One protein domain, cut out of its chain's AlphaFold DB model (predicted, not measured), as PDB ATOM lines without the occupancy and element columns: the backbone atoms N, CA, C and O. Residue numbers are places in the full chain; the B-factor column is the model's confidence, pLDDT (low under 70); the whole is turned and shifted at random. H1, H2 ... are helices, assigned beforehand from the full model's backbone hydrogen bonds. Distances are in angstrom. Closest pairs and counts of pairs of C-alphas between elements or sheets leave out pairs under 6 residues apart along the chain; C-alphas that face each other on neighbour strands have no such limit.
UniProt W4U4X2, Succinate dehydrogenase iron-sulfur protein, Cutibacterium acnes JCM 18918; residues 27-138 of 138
ATOM      1  N   PRO A  27      22.093  25.505 -49.017       92.62
ATOM      2  CA  PRO A  27      21.664  24.383 -48.195       92.62
ATOM      3  C   PRO A  27      20.161  24.125 -48.339       92.62
ATOM      4  O   PRO A  27      19.363  25.058 -48.336       92.62
ATOM      5  N   HIS A  28      19.762  22.852 -48.409       92.62
ATOM      6  CA  HIS A  28      18.357  22.465 -48.580       92.62
ATOM      7  C   HIS A  28      17.442  23.084 -47.513       92.62
ATOM      8  O   HIS A  28      16.410  23.650 -47.844       92.62
ATOM      9  N   ALA A  29      17.827  23.020 -46.235       92.50
ATOM     10  CA  ALA A  29      17.016  23.575 -45.149       92.50
ATOM     11  C   ALA A  29      16.817  25.099 -45.267       92.50
ATOM     12  O   ALA A  29      15.728  25.597 -44.994       92.50
ATOM     13  N   GLU A  30      17.846  25.831 -45.709       90.06
ATOM     14  CA  GLU A  30      17.757  27.278 -45.939       90.06
ATOM     15  C   GLU A  30      16.920  27.590 -47.190       90.06
ATOM     16  O   GLU A  30      16.136  28.536 -47.176       90.06
ATOM     17  N   ALA A  31      17.005  26.762 -48.240       93.25
ATOM     18  CA  ALA A  31      16.144  26.872 -49.420       93.25
ATOM     19  C   ALA A  31      14.661  26.676 -49.080       93.25
ATOM     20  O   ALA A  31      13.846  27.509 -49.465       93.25
ATOM     21  N   GLU A  32      14.319  25.612 -48.351       94.44
ATOM     22  CA  GLU A  32      12.938  25.318 -47.950       94.44
ATOM     23  C   GLU A  32      12.360  26.470 -47.119       94.44
ATOM     24  O   GLU A  32      11.314  27.021 -47.456       94.44
ATOM     25  N   GLN A  33      13.101  26.937 -46.110       91.38
ATOM     26  CA  GLN A  33      12.662  28.065 -45.289       91.38
ATOM     27  C   GLN A  33      12.538  29.365 -46.104       91.38
ATOM     28  O   GLN A  33      11.610  30.150 -45.896       91.38
ATOM     29  N   ALA A  34      13.434  29.602 -47.068       94.00
ATOM     30  CA  ALA A  34      13.315  30.740 -47.973       94.00
ATOM     31  C   ALA A  34      12.039  30.654 -48.822       94.00
ATOM     32  O   ALA A  34      11.417  31.689 -49.081       94.00
ATOM     33  N   LEU A  35      11.660  29.453 -49.270       93.62
ATOM     34  CA  LEU A  35      10.466  29.204 -50.079       93.62
ATOM     35  C   LEU A  35       9.172  29.349 -49.271       93.62
ATOM     36  O   LEU A  35       8.206  29.907 -49.798       93.62
ATOM     37  N   ASP A  36       9.175  28.985 -47.988       93.44
ATOM     38  CA  ASP A  36       8.044  29.224 -47.082       93.44
ATOM     39  C   ASP A  36       7.682  30.715 -47.027       93.44
ATOM     40  O   ASP A  36       6.517  31.091 -47.161       93.44
ATOM     41  N   PHE A  37       8.683  31.596 -46.922       94.94
ATOM     42  CA  PHE A  37       8.464  33.045 -46.994       94.94
ATOM     43  C   PHE A  37       8.205  33.548 -48.427       94.94
ATOM     44  O   PHE A  37       7.488  34.538 -48.622       94.94
ATOM     45  N   ALA A  38       8.753  32.875 -49.446       96.00
ATOM     46  CA  ALA A  38       8.523  33.204 -50.855       96.00
ATOM     47  C   ALA A  38       7.067  32.992 -51.285       96.00
ATOM     48  O   ALA A  38       6.621  33.666 -52.219       96.00
ATOM     49  N   SER A  39       6.334  32.119 -50.586       97.00
ATOM     50  CA  SER A  39       4.922  31.798 -50.835       97.00
ATOM     51  C   SER A  39       4.001  33.024 -50.858       97.00
ATOM     52  O   SER A  39       2.915  32.974 -51.433       97.00
ATOM     53  N   CYS A  40       4.432  34.160 -50.295       96.81
ATOM     54  CA  CYS A  40       3.719  35.427 -50.386       96.81
ATOM     55  C   CYS A  40       3.468  35.846 -51.851       96.81
ATOM     56  O   CYS A  40       4.372  36.306 -52.556       96.81
ATOM     57  N   ILE A  41       2.200  35.790 -52.263       96.69
ATOM     58  CA  ILE A  41       1.728  36.107 -53.622       96.69
ATOM     59  C   ILE A  41       1.410  37.595 -53.864       96.69
ATOM     60  O   ILE A  41       0.880  37.946 -54.910       96.69
ATOM     61  N   GLY A  42       1.676  38.481 -52.897       96.25
ATOM     62  CA  GLY A  42       1.440  39.924 -53.060       96.25
ATOM     63  C   GLY A  42      -0.036  40.342 -53.146       96.25
ATOM     64  O   GLY A  42      -0.337  41.394 -53.694       96.25
ATOM     65  N   CYS A  43      -0.964  39.552 -52.595       97.75
ATOM     66  CA  CYS A  43      -2.407  39.810 -52.707       97.75
ATOM     67  C   CYS A  43      -2.923  41.026 -51.913       97.75
ATOM     68  O   CYS A  43      -4.039  41.474 -52.150       97.75
ATOM     69  N   GLY A  44      -2.164  41.536 -50.936       97.19
ATOM     70  CA  GLY A  44      -2.558  42.697 -50.127       97.19
ATOM     71  C   GLY A  44      -3.599  42.439 -49.027       97.19
ATOM     72  O   GLY A  44      -3.941  43.374 -48.309       97.19
ATOM     73  N   ALA A  45      -4.055  41.196 -48.818       98.25
ATOM     74  CA  ALA A  45      -5.034  40.866 -47.769       98.25
ATOM     75  C   ALA A  45      -4.582  41.311 -46.363       98.25
ATOM     76  O   ALA A  45      -5.371  41.841 -45.587       98.25
ATOM     77  N   CYS A  46      -3.284  41.179 -46.069       97.44
ATOM     78  CA  CYS A  46      -2.696  41.633 -44.808       97.44
ATOM     79  C   CYS A  46      -2.804  43.149 -44.584       97.44
ATOM     80  O   CYS A  46      -2.988  43.576 -43.448       97.44
ATOM     81  N   VAL A  47      -2.710  43.948 -45.652       97.75
ATOM     82  CA  VAL A  47      -2.841  45.410 -45.589       97.75
ATOM     83  C   VAL A  47      -4.291  45.785 -45.317       97.75
ATOM     84  O   VAL A  47      -4.556  46.612 -44.454       97.75
ATOM     85  N   ALA A  48      -5.226  45.137 -46.020       97.94
ATOM     86  CA  ALA A  48      -6.657  45.381 -45.869       97.94
ATOM     87  C   ALA A  48      -7.191  44.982 -44.483       97.94
ATOM     88  O   ALA A  48      -8.095  45.630 -43.967       97.94
ATOM     89  N   ALA A  49      -6.635  43.928 -43.882       97.69
ATOM     90  CA  ALA A  49      -7.025  43.467 -42.551       97.69
ATOM     91  C   ALA A  49      -6.418  44.300 -41.411       97.69
ATOM     92  O   ALA A  49      -6.963  44.316 -40.310       97.69
ATOM     93  N   CYS A  50      -5.285  44.972 -41.640       97.25
ATOM     94  CA  CYS A  50      -4.589  45.695 -40.582       97.25
ATOM     95  C   CYS A  50      -5.336  46.990 -40.204       97.25
ATOM     96  O   CYS A  50      -5.528  47.838 -41.077       97.25
ATOM     97  N   PRO A  51      -5.637  47.233 -38.912       96.81
ATOM     98  CA  PRO A  51      -6.276  48.480 -38.470       96.81
ATOM     99  C   PRO A  51      -5.485  49.749 -38.817       96.81
ATOM    100  O   PRO A  51      -6.063  50.809 -39.030       96.81
ATOM    101  N   ASN A  52      -4.156  49.633 -38.900       96.50
ATOM    102  CA  ASN A  52      -3.265  50.734 -39.262       96.50
ATOM    103  C   ASN A  52      -2.980  50.791 -40.774       96.50
ATOM    104  O   ASN A  52      -2.234  51.660 -41.211       96.50
ATOM    105  N   GLY A  53      -3.479  49.839 -41.572       96.69
ATOM    106  CA  GLY A  53      -3.087  49.693 -42.975       96.69
ATOM    107  C   GLY A  53      -1.599  49.362 -43.160       96.69
ATOM    108  O   GLY A  53      -0.989  49.780 -44.142       96.69
ATOM    109  N   ALA A  54      -0.979  48.656 -42.209       96.81
ATOM    110  CA  ALA A  54       0.437  48.301 -42.274       96.81
ATOM    111  C   ALA A  54       0.695  47.150 -43.263       96.81
ATOM    112  O   ALA A  54      -0.004  46.137 -43.249       96.81
ATOM    113  N   ALA A  55       1.771  47.241 -44.052       96.94
ATOM    114  CA  ALA A  55       2.219  46.169 -44.955       96.94
ATOM    115  C   ALA A  55       3.383  45.328 -44.396       96.94
ATOM    116  O   ALA A  55       4.104  44.668 -45.147       96.94
ATOM    117  N   MET A  56       3.564  45.315 -43.070       96.06
ATOM    118  CA  MET A  56       4.707  44.656 -42.424       96.06
ATOM    119  C   MET A  56       4.776  43.141 -42.649       96.06
ATOM    120  O   MET A  56       5.874  42.612 -42.767       96.06
ATOM    121  N   LEU A  57       3.648  42.427 -42.773       96.50
ATOM    122  CA  LEU A  57       3.687  40.983 -43.066       96.50
ATOM    123  C   LEU A  57       4.218  40.707 -44.482       96.50
ATOM    124  O   LEU A  57       5.027  39.803 -44.677       96.50
ATOM    125  N   PHE A  58       3.804  41.516 -45.463       97.38
ATOM    126  CA  PHE A  58       4.301  41.439 -46.836       97.38
ATOM    127  C   PHE A  58       5.796  41.777 -46.911       97.38
ATOM    128  O   PHE A  58       6.577  40.998 -47.459       97.38
ATOM    129  N   ALA A  59       6.195  42.917 -46.338       96.44
ATOM    130  CA  ALA A  59       7.589  43.350 -46.334       96.44
ATOM    131  C   ALA A  59       8.475  42.343 -45.591       96.44
ATOM    132  O   ALA A  59       9.495  41.916 -46.122       96.44
ATOM    133  N   GLY A  60       8.039  41.894 -44.414       95.50
ATOM    134  CA  GLY A  60       8.703  40.869 -43.621       95.50
ATOM    135  C   GLY A  60       8.907  39.561 -44.381       95.50
ATOM    136  O   GLY A  60      10.019  39.046 -44.418       95.50
ATOM    137  N   ALA A  61       7.877  39.059 -45.074       96.25
ATOM    138  CA  ALA A  61       7.994  37.846 -45.885       96.25
ATOM    139  C   ALA A  61       9.050  38.000 -46.991       96.25
ATOM    140  O   ALA A  61       9.916  37.144 -47.161       96.25
ATOM    141  N   LYS A  62       9.035  39.122 -47.723       95.75
ATOM    142  CA  LYS A  62      10.011  39.365 -48.795       95.75
ATOM    143  C   LYS A  62      11.421  39.581 -48.256       95.75
ATOM    144  O   LYS A  62      12.362  39.040 -48.828       95.75
ATOM    145  N   LEU A  63      11.576  40.303 -47.151       94.50
ATOM    146  CA  LEU A  63      12.870  40.504 -46.502       94.50
ATOM    147  C   LEU A  63      13.456  39.183 -45.997       94.50
ATOM    148  O   LEU A  63      14.627  38.925 -46.264       94.50
ATOM    149  N   SER A  64      12.657  38.335 -45.344       94.06
ATOM    150  CA  SER A  64      13.092  37.016 -44.866       94.06
ATOM    151  C   SER A  64      13.482  36.091 -46.017       94.06
ATOM    152  O   SER A  64      14.588  35.555 -46.012       94.06
ATOM    153  N   HIS A  65      12.637  35.985 -47.048       94.25
ATOM    154  CA  HIS A  65      12.947  35.225 -48.260       94.25
ATOM    155  C   HIS A  65      14.276  35.679 -48.885       94.25
ATOM    156  O   HIS A  65      15.199  34.890 -49.062       94.25
ATOM    157  N   LEU A  66      14.406  36.976 -49.177       93.69
ATOM    158  CA  LEU A  66      15.584  37.538 -49.843       93.69
ATOM    159  C   LEU A  66      16.834  37.536 -48.957       93.69
ATOM    160  O   LEU A  66      17.947  37.619 -49.479       93.69
ATOM    161  N   ALA A  67      16.678  37.475 -47.634       92.12
ATOM    162  CA  ALA A  67      17.795  37.326 -46.717       92.12
ATOM    163  C   ALA A  67      18.397  35.919 -46.783       92.12
ATOM    164  O   ALA A  67      19.612  35.809 -46.673       92.12
ATOM    165  N   MET A  68      17.595  34.880 -47.009       91.69
ATOM    166  CA  MET A  68      18.057  33.485 -47.094       91.69
ATOM    167  C   MET A  68      18.606  33.117 -48.478       91.69
ATOM    168  O   MET A  68      19.300  32.119 -48.637       91.69
ATOM    169  N   MET A  69      18.338  33.926 -49.506       91.25
ATOM    170  CA  MET A  69      18.914  33.697 -50.831       91.25
ATOM    171  C   MET A  69      20.413  34.052 -50.859       91.25
ATOM    172  O   MET A  69      20.813  35.110 -50.351       91.25
ATOM    173  N   PRO A  70      21.268  33.227 -51.492       88.94
ATOM    174  CA  PRO A  70      22.687  33.536 -51.615       88.94
ATOM    175  C   PRO A  70      22.945  34.683 -52.607       88.94
ATOM    176  O   PRO A  70      23.930  35.419 -52.477       88.94
ATOM    177  N   GLN A  71      22.049  34.878 -53.579       87.25
ATOM    178  CA  GLN A  71      22.107  35.974 -54.543       87.25
ATOM    179  C   GLN A  71      21.879  37.323 -53.844       87.25
ATOM    180  O   GLN A  71      20.928  37.510 -53.088       87.25
ATOM    181  N   GLY A  72      22.763  38.292 -54.099       88.00
ATOM    182  CA  GLY A  72      22.666  39.627 -53.501       88.00
ATOM    183  C   GLY A  72      22.989  39.684 -52.006       88.00
ATOM    184  O   GLY A  72      22.650  40.666 -51.340       88.00
ATOM    185  N   ARG A  73      23.673  38.668 -51.451       88.50
ATOM    186  CA  ARG A  73      24.101  38.651 -50.039       88.50
ATOM    187  C   ARG A  73      24.901  39.897 -49.644       88.50
ATOM    188  O   ARG A  73      24.702  40.424 -48.554       88.50
ATOM    189  N   GLN A  74      25.765  40.394 -50.533       89.44
ATOM    190  CA  GLN A  74      26.596  41.583 -50.283       89.44
ATOM    191  C   GLN A  74      25.782  42.882 -50.189       89.44
ATOM    192  O   GLN A  74      26.159  43.800 -49.466       89.44
ATOM    193  N   GLU A  75      24.646  42.964 -50.881       93.19
ATOM    194  CA  GLU A  75      23.790  44.153 -50.895       93.19
ATOM    195  C   GLU A  75      22.556  44.037 -49.987       93.19
ATOM    196  O   GLU A  75      21.824  45.017 -49.832       93.19
ATOM    197  N   ARG A  76      22.343  42.879 -49.340       91.50
ATOM    198  CA  ARG A  76      21.187  42.553 -48.483       91.50
ATOM    199  C   ARG A  76      20.783  43.709 -47.569       91.50
ATOM    200  O   ARG A  76      19.649  44.172 -47.637       91.50
ATOM    201  N   SER A  77      21.714  44.230 -46.769       92.00
ATOM    202  CA  SER A  77      21.433  45.313 -45.816       92.00
ATOM    203  C   SER A  77      21.023  46.616 -46.504       92.00
ATOM    204  O   SER A  77      20.147  47.329 -46.018       92.00
ATOM    205  N   LYS A  78      21.634  46.938 -47.652       94.31
ATOM    206  CA  LYS A  78      21.299  48.136 -48.433       94.31
ATOM    207  C   LYS A  78      19.895  48.008 -49.024       94.31
ATOM    208  O   LYS A  78      19.155  48.985 -49.018       94.31
ATOM    209  N   ARG A  79      19.527  46.826 -49.525       94.38
ATOM    210  CA  ARG A  79      18.190  46.538 -50.068       94.38
ATOM    211  C   ARG A  79      17.116  46.555 -48.986       94.38
ATOM    212  O   ARG A  79      16.101  47.217 -49.163       94.38
ATOM    213  N   ALA A  80      17.387  45.909 -47.853       94.38
ATOM    214  CA  ALA A  80      16.474  45.867 -46.720       94.38
ATOM    215  C   ALA A  80      16.132  47.274 -46.219       94.38
ATOM    216  O   ALA A  80      14.963  47.610 -46.096       94.38
ATOM    217  N   ARG A  81      17.143  48.136 -46.037       95.38
ATOM    218  CA  ARG A  81      16.929  49.539 -45.646       95.38
ATOM    219  C   ARG A  81      16.071  50.307 -46.648       95.38
ATOM    220  O   ARG A  81      15.173  51.020 -46.233       95.38
ATOM    221  N   ARG A  82      16.314  50.153 -47.955       96.44
ATOM    222  CA  ARG A  82      15.492  50.821 -48.981       96.44
ATOM    223  C   ARG A  82      14.037  50.359 -48.940       96.44
ATOM    224  O   ARG A  82      13.145  51.187 -49.038       96.44
ATOM    225  N   MET A  83      13.808  49.056 -48.776       95.50
ATOM    226  CA  MET A  83      12.460  48.494 -48.686       95.50
ATOM    227  C   MET A  83      11.733  48.935 -47.408       95.50
ATOM    228  O   MET A  83      10.547  49.229 -47.478       95.50
ATOM    229  N   ILE A  84      12.435  49.018 -46.271       95.06
ATOM    230  CA  ILE A  84      11.879  49.519 -45.003       95.06
ATOM    231  C   ILE A  84      11.552  51.012 -45.105       95.06
ATOM    232  O   ILE A  84      10.454  51.405 -44.746       95.06
ATOM    233  N   ASN A  85      12.441  51.832 -45.671       95.88
ATOM    234  CA  ASN A  85      12.156  53.256 -45.861       95.88
ATOM    235  C   ASN A  85      10.906  53.474 -46.732       95.88
ATOM    236  O   ASN A  85      10.036  54.250 -46.364       95.88
ATOM    237  N   ALA A  86      10.782  52.746 -47.849       96.75
ATOM    238  CA  ALA A  86       9.589  52.820 -48.697       96.75
ATOM    239  C   ALA A  86       8.324  52.323 -47.972       96.75
ATOM    240  O   ALA A  86       7.235  52.851 -48.176       96.75
ATOM    241  N   LEU A  87       8.456  51.310 -47.110       96.00
ATOM    242  CA  LEU A  87       7.357  50.824 -46.278       96.00
ATOM    243  C   LEU A  87       6.875  51.897 -45.293       96.00
ATOM    244  O   LEU A  87       5.668  52.100 -45.197       96.00
ATOM    245  N   ASP A  88       7.797  52.574 -44.609       95.50
ATOM    246  CA  ASP A  88       7.492  53.637 -43.645       95.50
ATOM    247  C   ASP A  88       6.897  54.889 -44.319       95.50
ATOM    248  O   ASP A  88       6.118  55.614 -43.704       95.50
ATOM    249  N   GLU A  89       7.248  55.149 -45.583       97.12
ATOM    250  CA  GLU A  89       6.700  56.256 -46.377       97.12
ATOM    251  C   GLU A  89       5.283  55.970 -46.907       97.12
ATOM    252  O   GLU A  89       4.461  56.885 -46.992       97.12
ATOM    253  N   GLU A  90       4.988  54.721 -47.282       96.81
ATOM    254  CA  GLU A  90       3.748  54.360 -47.986       96.81
ATOM    255  C   GLU A  90       2.664  53.729 -47.094       96.81
ATOM    256  O   GLU A  90       1.485  53.771 -47.452       96.81
ATOM    257  N   PHE A  91       3.029  53.113 -45.963       97.31
ATOM    258  CA  PHE A  91       2.115  52.314 -45.139       97.31
ATOM    259  C   PHE A  91       2.110  52.745 -43.672       97.31
ATOM    260  O   PHE A  91       3.042  53.365 -43.168       97.31
ATOM    261  N   GLY A  92       1.038  52.392 -42.958       95.81
ATOM    262  CA  GLY A  92       0.940  52.691 -41.533       95.81
ATOM    263  C   GLY A  92       1.866  51.828 -40.664       95.81
ATOM    264  O   GLY A  92       2.322  50.758 -41.087       95.81
ATOM    265  N   PRO A  93       2.118  52.254 -39.414       95.00
ATOM    266  CA  PRO A  93       3.003  51.542 -38.501       95.00
ATOM    267  C   PRO A  93       2.394  50.207 -38.058       95.00
ATOM    268  O   PRO A  93       1.179  50.073 -37.902       95.00
ATOM    269  N   CYS A  94       3.233  49.212 -37.775       94.81
ATOM    270  CA  CYS A  94       2.772  47.955 -37.188       94.81
ATOM    271  C   CYS A  94       2.789  48.016 -35.658       94.81
ATOM    272  O   CYS A  94       3.810  48.324 -35.052       94.81
ATOM    273  N   SER A  95       1.662  47.658 -35.043       93.44
ATOM    274  CA  SER A  95       1.507  47.540 -33.584       93.44
ATOM    275  C   SER A  95       1.387  46.084 -33.115       93.44
ATOM    276  O   SER A  95       0.963  45.844 -31.993       93.44
ATOM    277  N   LEU A  96       1.746  45.117 -33.972       91.56
ATOM    278  CA  LEU A  96       1.694  43.672 -33.694       91.56
ATOM    279  C   LEU A  96       0.302  43.133 -33.306       91.56
ATOM    280  O   LEU A  96       0.199  42.212 -32.504       91.56
ATOM    281  N   TYR A  97      -0.765  43.664 -33.909       93.06
ATOM    282  CA  TYR A  97      -2.131  43.182 -33.670       93.06
ATOM    283  C   TYR A  97      -2.362  41.723 -34.126       93.06
ATOM    284  O   TYR A  97      -2.963  40.935 -33.402       93.06
ATOM    285  N   GLY A  98      -1.810  41.339 -35.286       92.94
ATOM    286  CA  GLY A  98      -1.767  39.944 -35.755       92.94
ATOM    287  C   GLY A  98      -2.846  39.523 -36.761       92.94
ATOM    288  O   GLY A  98      -2.727  38.445 -37.339       92.94
ATOM    289  N   GLU A  99      -3.832  40.366 -37.083       95.12
ATOM    290  CA  GLU A  99      -4.920  40.040 -38.032       95.12
ATOM    291  C   GLU A  99      -4.406  39.768 -39.448       95.12
ATOM    292  O   GLU A  99      -5.031  39.055 -40.231       95.12
ATOM    293  N   CYS A 100      -3.239  40.317 -39.789       96.38
ATOM    294  CA  CYS A 100      -2.590  40.088 -41.070       96.38
ATOM    295  C   CYS A 100      -2.275  38.607 -41.331       96.38
ATOM    296  O   CYS A 100      -2.282  38.203 -42.495       96.38
ATOM    297  N   VAL A 101      -1.999  37.824 -40.282       95.62
ATOM    298  CA  VAL A 101      -1.694  36.388 -40.378       95.62
ATOM    299  C   VAL A 101      -2.967  35.593 -40.633       95.62
ATOM    300  O   VAL A 101      -2.997  34.789 -41.559       95.62
ATOM    301  N   GLU A 102      -4.035  35.888 -39.890       95.94
ATOM    302  CA  GLU A 102      -5.350  35.255 -40.069       95.94
ATOM    303  C   GLU A 102      -5.937  35.531 -41.461       95.94
ATOM    304  O   GLU A 102      -6.517  34.654 -42.095       95.94
ATOM    305  N   ALA A 103      -5.741  36.745 -41.982       97.69
ATOM    306  CA  ALA A 103      -6.201  37.120 -43.316       97.69
ATOM    307  C   ALA A 103      -5.333  36.553 -44.457       97.69
ATOM    308  O   ALA A 103      -5.695  36.690 -45.629       97.69
ATOM    309  N   CYS A 104      -4.160  35.980 -44.164       97.69
ATOM    310  CA  CYS A 104      -3.219  35.545 -45.190       97.69
ATOM    311  C   CYS A 104      -3.676  34.226 -45.846       97.69
ATOM    312  O   CYS A 104      -3.666  33.189 -45.184       97.69
ATOM    313  N   PRO A 105      -3.971  34.195 -47.163       97.69
ATOM    314  CA  PRO A 105      -4.471  32.983 -47.824       97.69
ATOM    315  C   PRO A 105      -3.411  31.883 -47.992       97.69
ATOM    316  O   PRO A 105      -3.749  30.750 -48.314       97.69
ATOM    317  N   VAL A 106      -2.135  32.227 -47.813       97.19
ATOM    318  CA  VAL A 106      -0.989  31.306 -47.909       97.19
ATOM    319  C   VAL A 106      -0.302  31.107 -46.554       97.19
ATOM    320  O   VAL A 106       0.790  30.557 -46.493       97.19
ATOM    321  N   SER A 107      -0.936  31.572 -45.472       94.50
ATOM    322  CA  SER A 107      -0.520  31.304 -44.091       94.50
ATOM    323  C   SER A 107       0.917  31.725 -43.748       94.50
ATOM    324  O   SER A 107       1.627  31.008 -43.046       94.50
ATOM    325  N   ILE A 108       1.347  32.917 -44.193       95.25
ATOM    326  CA  ILE A 108       2.632  33.486 -43.753       95.25
ATOM    327  C   ILE A 108       2.605  33.684 -42.228       95.25
ATOM    328  O   ILE A 108       1.730  34.395 -41.725       95.25
ATOM    329  N   PRO A 109       3.577  33.130 -41.484       91.38
ATOM    330  CA  PRO A 109       3.589  33.206 -40.031       91.38
ATOM    331  C   PRO A 109       3.988  34.595 -39.514       91.38
ATOM    332  O   PRO A 109       4.766  35.321 -40.140       91.38
ATOM    333  N   LEU A 110       3.541  34.931 -38.297       90.56
ATOM    334  CA  LEU A 110       3.817  36.221 -37.647       90.56
ATOM    335  C   LEU A 110       5.320  36.510 -37.469       90.56
ATOM    336  O   LEU A 110       5.721  37.672 -37.418       90.56
ATOM    337  N   VAL A 111       6.170  35.476 -37.431       89.88
ATOM    338  CA  VAL A 111       7.636  35.624 -37.360       89.88
ATOM    339  C   VAL A 111       8.201  36.453 -38.520       89.88
ATOM    340  O   VAL A 111       9.213  37.128 -38.343       89.88
ATOM    341  N   ALA A 112       7.519  36.496 -39.671       90.12
ATOM    342  CA  ALA A 112       7.892  37.375 -40.776       90.12
ATOM    343  C   ALA A 112       7.910  38.859 -40.356       90.12
ATOM    344  O   ALA A 112       8.788  39.600 -40.782       90.12
ATOM    345  N   VAL A 113       6.997  39.283 -39.474       87.62
ATOM    346  CA  VAL A 113       6.937  40.659 -38.948       87.62
ATOM    347  C   VAL A 113       8.086  40.938 -37.970       87.62
ATOM    348  O   VAL A 113       8.661  42.027 -37.974       87.62
ATOM    349  N   ALA A 114       8.466  39.950 -37.154       69.94
ATOM    350  CA  ALA A 114       9.559  40.076 -36.186       69.94
ATOM    351  C   ALA A 114      10.953  40.091 -36.850       69.94
ATOM    352  O   ALA A 114      11.857  40.790 -36.393       69.94
ATOM    353  N   GLY A 115      11.128  39.365 -37.961       60.72
ATOM    354  CA  GLY A 115      12.386  39.325 -38.717       60.72
ATOM    355  C   GLY A 115      12.770  40.664 -39.366       60.72
ATOM    356  O   GLY A 115      13.953  40.947 -39.541       60.72
ATOM    357  N   SER A 116      11.795  41.528 -39.671       52.97
ATOM    358  CA  SER A 116      12.050  42.860 -40.245       52.97
ATOM    359  C   SER A 116      12.596  43.890 -39.249       52.97
ATOM    360  O   SER A 116      13.215  44.869 -39.664       52.97
ATOM    361  N   THR A 117      12.443  43.674 -37.938       37.09
ATOM    362  CA  THR A 117      12.902  44.603 -36.893       37.09
ATOM    363  C   THR A 117      14.292  44.232 -36.368       37.09
ATOM    364  O   THR A 117      14.447  43.919 -35.193       37.09
ATOM    365  N   GLY A 118      15.303  44.223 -37.247       36.25
ATOM    366  CA  GLY A 118      16.739  44.437 -36.963       36.25
ATOM    367  C   GLY A 118      17.453  43.708 -35.804       36.25
ATOM    368  O   GLY A 118      18.595  44.061 -35.521       36.25
ATOM    369  N   SER A 119      16.845  42.737 -35.119       29.89
ATOM    370  CA  SER A 119      17.349  42.196 -33.841       29.89
ATOM    371  C   SER A 119      17.321  40.673 -33.728       29.89
ATOM    372  O   SER A 119      17.909  40.126 -32.799       29.89
ATOM    373  N   VAL A 120      16.730  39.967 -34.691       36.28
ATOM    374  CA  VAL A 120      16.815  38.507 -34.752       36.28
ATOM    375  C   VAL A 120      17.786  38.169 -35.869       36.28
ATOM    376  O   VAL A 120      17.461  38.280 -37.051       36.28
ATOM    377  N   GLY A 121      19.016  37.807 -35.496       34.78
ATOM    378  CA  GLY A 121      19.871  37.062 -36.408       34.78
ATOM    379  C   GLY A 121      19.057  35.880 -36.909       34.78
ATOM    380  O   GLY A 121      18.487  35.169 -36.083       34.78
ATOM    381  N   VAL A 122      18.943  35.732 -38.233       40.56
ATOM    382  CA  VAL A 122      18.404  34.521 -38.863       40.56
ATOM    383  C   VAL A 122      19.066  33.359 -38.128       40.56
ATOM    384  O   VAL A 122      20.294  33.250 -38.204       40.56
ATOM    385  N   PRO A 123      18.326  32.602 -37.297       38.19
ATOM    386  CA  PRO A 123      18.952  31.564 -36.516       38.19
ATOM    387  C   PRO A 123      19.534  30.579 -37.515       38.19
ATOM    388  O   PRO A 123      18.900  30.270 -38.528       38.19
ATOM    389  N   ASP A 124      20.744  30.125 -37.217       39.56
ATOM    390  CA  ASP A 124      21.400  28.980 -37.831       39.56
ATOM    391  C   ASP A 124      20.507  27.750 -37.567       39.56
ATOM    392  O   ASP A 124      20.676  26.980 -36.617       39.56
ATOM    393  N   SER A 125      19.399  27.678 -38.305       44.31
ATOM    394  CA  SER A 125      18.215  26.885 -37.964       44.31
ATOM    395  C   SER A 125      18.355  25.441 -38.427       44.31
ATOM    396  O   SER A 125      17.538  24.605 -38.058       44.31
ATOM    397  N   GLY A 126      19.454  25.115 -39.114       38.09
ATOM    398  CA  GLY A 126      19.915  23.739 -39.261       38.09
ATOM    399  C   GLY A 126      20.475  23.179 -37.951       38.09
ATOM    400  O   GLY A 126      20.112  22.078 -37.550       38.09
ATOM    401  N   GLU A 127      21.299  23.936 -37.225       37.66
ATOM    402  CA  GLU A 127      21.997  23.405 -36.048       37.66
ATOM    403  C   GLU A 127      21.168  23.515 -34.755       37.66
ATOM    404  O   GLU A 127      21.196  22.612 -33.918       37.66
ATOM    405  N   GLN A 128      20.364  24.572 -34.584       43.12
ATOM    406  CA  GLN A 128      19.512  24.721 -33.390       43.12
ATOM    407  C   GLN A 128      18.242  23.863 -33.415       43.12
ATOM    408  O   GLN A 128      17.818  23.402 -32.351       43.12
ATOM    409  N   ALA A 129      17.655  23.594 -34.586       40.28
ATOM    410  CA  ALA A 129      16.512  22.685 -34.685       40.28
ATOM    411  C   ALA A 129      16.941  21.234 -34.415       40.28
ATOM    412  O   ALA A 129      16.310  20.548 -33.611       40.28
ATOM    413  N   VAL A 130      18.069  20.790 -34.988       43.50
ATOM    414  CA  VAL A 130      18.622  19.444 -34.748       43.50
ATOM    415  C   VAL A 130      19.003  19.259 -33.274       43.50
ATOM    416  O   VAL A 130      18.514  18.326 -32.642       43.50
ATOM    417  N   ARG A 131      19.736  20.206 -32.666       41.06
ATOM    418  CA  ARG A 131      20.138  20.123 -31.243       41.06
ATOM    419  C   ARG A 131      18.963  20.151 -30.261       41.06
ATOM    420  O   ARG A 131      19.029  19.522 -29.207       41.06
ATOM    421  N   THR A 132      17.895  20.889 -30.573       42.47
ATOM    422  CA  THR A 132      16.680  20.918 -29.737       42.47
ATOM    423  C   THR A 132      15.925  19.592 -29.824       42.47
ATOM    424  O   THR A 132      15.455  19.090 -28.807       42.47
ATOM    425  N   THR A 133      15.874  18.987 -31.013       42.53
ATOM    426  CA  THR A 133      15.213  17.692 -31.228       42.53
ATOM    427  C   THR A 133      15.995  16.550 -30.569       42.53
ATOM    428  O   THR A 133      15.399  15.713 -29.901       42.53
ATOM    429  N   GLU A 134      17.331  16.555 -30.634       43.09
ATOM    430  CA  GLU A 134      18.184  15.558 -29.960       43.09
ATOM    431  C   GLU A 134      18.099  15.620 -28.425       43.09
ATOM    432  O   GLU A 134      18.216  14.595 -27.760       43.09
ATOM    433  N   ARG A 135      17.836  16.799 -27.846       43.00
ATOM    434  CA  ARG A 135      17.625  16.972 -26.395       43.00
ATOM    435  C   ARG A 135      16.238  16.572 -25.896       43.00
ATOM    436  O   ARG A 135      16.064  16.437 -24.692       43.00
ATOM    437  N   LEU A 136      15.259  16.452 -26.787       41.16
ATOM    438  CA  LEU A 136      13.893  16.026 -26.460       41.16
ATOM    439  C   LEU A 136      13.701  14.510 -26.615       41.16
ATOM    440  O   LEU A 136      12.704  13.974 -26.138       41.16
ATOM    441  N   VAL A 137      14.641  13.830 -27.277       47.38
ATOM    442  CA  VAL A 137      14.626  12.376 -27.532       47.38
ATOM    443  C   VAL A 137      15.693  11.635 -26.693       47.38
ATOM    444  O   VAL A 137      15.871  10.428 -26.844       47.38
ATOM    445  N   ALA A 138      16.371  12.335 -25.776       43.56
ATOM    446  CA  ALA A 138      17.297  11.789 -24.775       43.56
ATOM    447  C   ALA A 138      16.754  12.022 -23.359       43.56
ATOM    448  O   ALA A 138      16.934  11.119 -22.511       43.56
TER     449      ALA A 138
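Overview. This is residues 27 to 138 of the 138 residues of the protein "Succinate dehydrogenase iron-sulfur protein" of Cutibacterium acnes JCM 18918 (UniProt W4U4X2). Three helices, H1, H3 and H4, lie side by side in a row with H3 in the middle, and short H6 packs on H3. Short H2 and H5 pair up near the first residues of H3, while residues 127 to 138, mostly H7, stick out as an arm. The printed part has 112 residues with seven named helices, H1 to H7 in chain order, and no named strand: all helix. It is compact, with a radius of gyration of the C-alphas of 15.0 A and spans of 47 by 32 by 24 A.

Arrangement. H1, residues 28 to 38, touches the hub H3, residues 56 to 68, at a shallow tilt of 25 degrees, opposite ways; their closest C-alphas, of Ala 34 and His 65, are 4.5 A apart. H2, residues 45 to 49, touches H5, residues 99 to 102, closest at the C-alphas of Cys 46 and Cys 100, 4.0 A. H3 and H4, residues 76 to 90, touch as a helical hairpin tilted 10 degrees, closest at C-alphas 63 and 80, 6.5 A. H6, residues 111 to 115, touches H3, closest at C-alphas 112 and 60, 4.6 A. H7, residues 125 to 136, only just touches H1, only at their ends, through residues 125 to 126, with 3 pairs of C-alphas within 8 A; the closest, of Ala 29 and Gly 126, are 6.6 A apart. Every O i to N i+4 pair is within hydrogen-bond range in H1, H2, H3, H4 and H6, and 6 of 8 in H7; H5 is too short for one.

Along the chain. H1 begins at C-alpha 28 (18.357, 22.465, -48.580) and is 14.7 A long. H3 measures 18.0 A, H4 21.1 A and H7 16.4 A, ending at C-alpha 136 (13.893, 16.026, -26.460).

Size, cuts and confidence. The farthest C-alphas, of Glu 89 and Ala 138, are 50.6 A apart. The printed part has no cut and no long link. Residues 114 to 138 have pLDDT under 70.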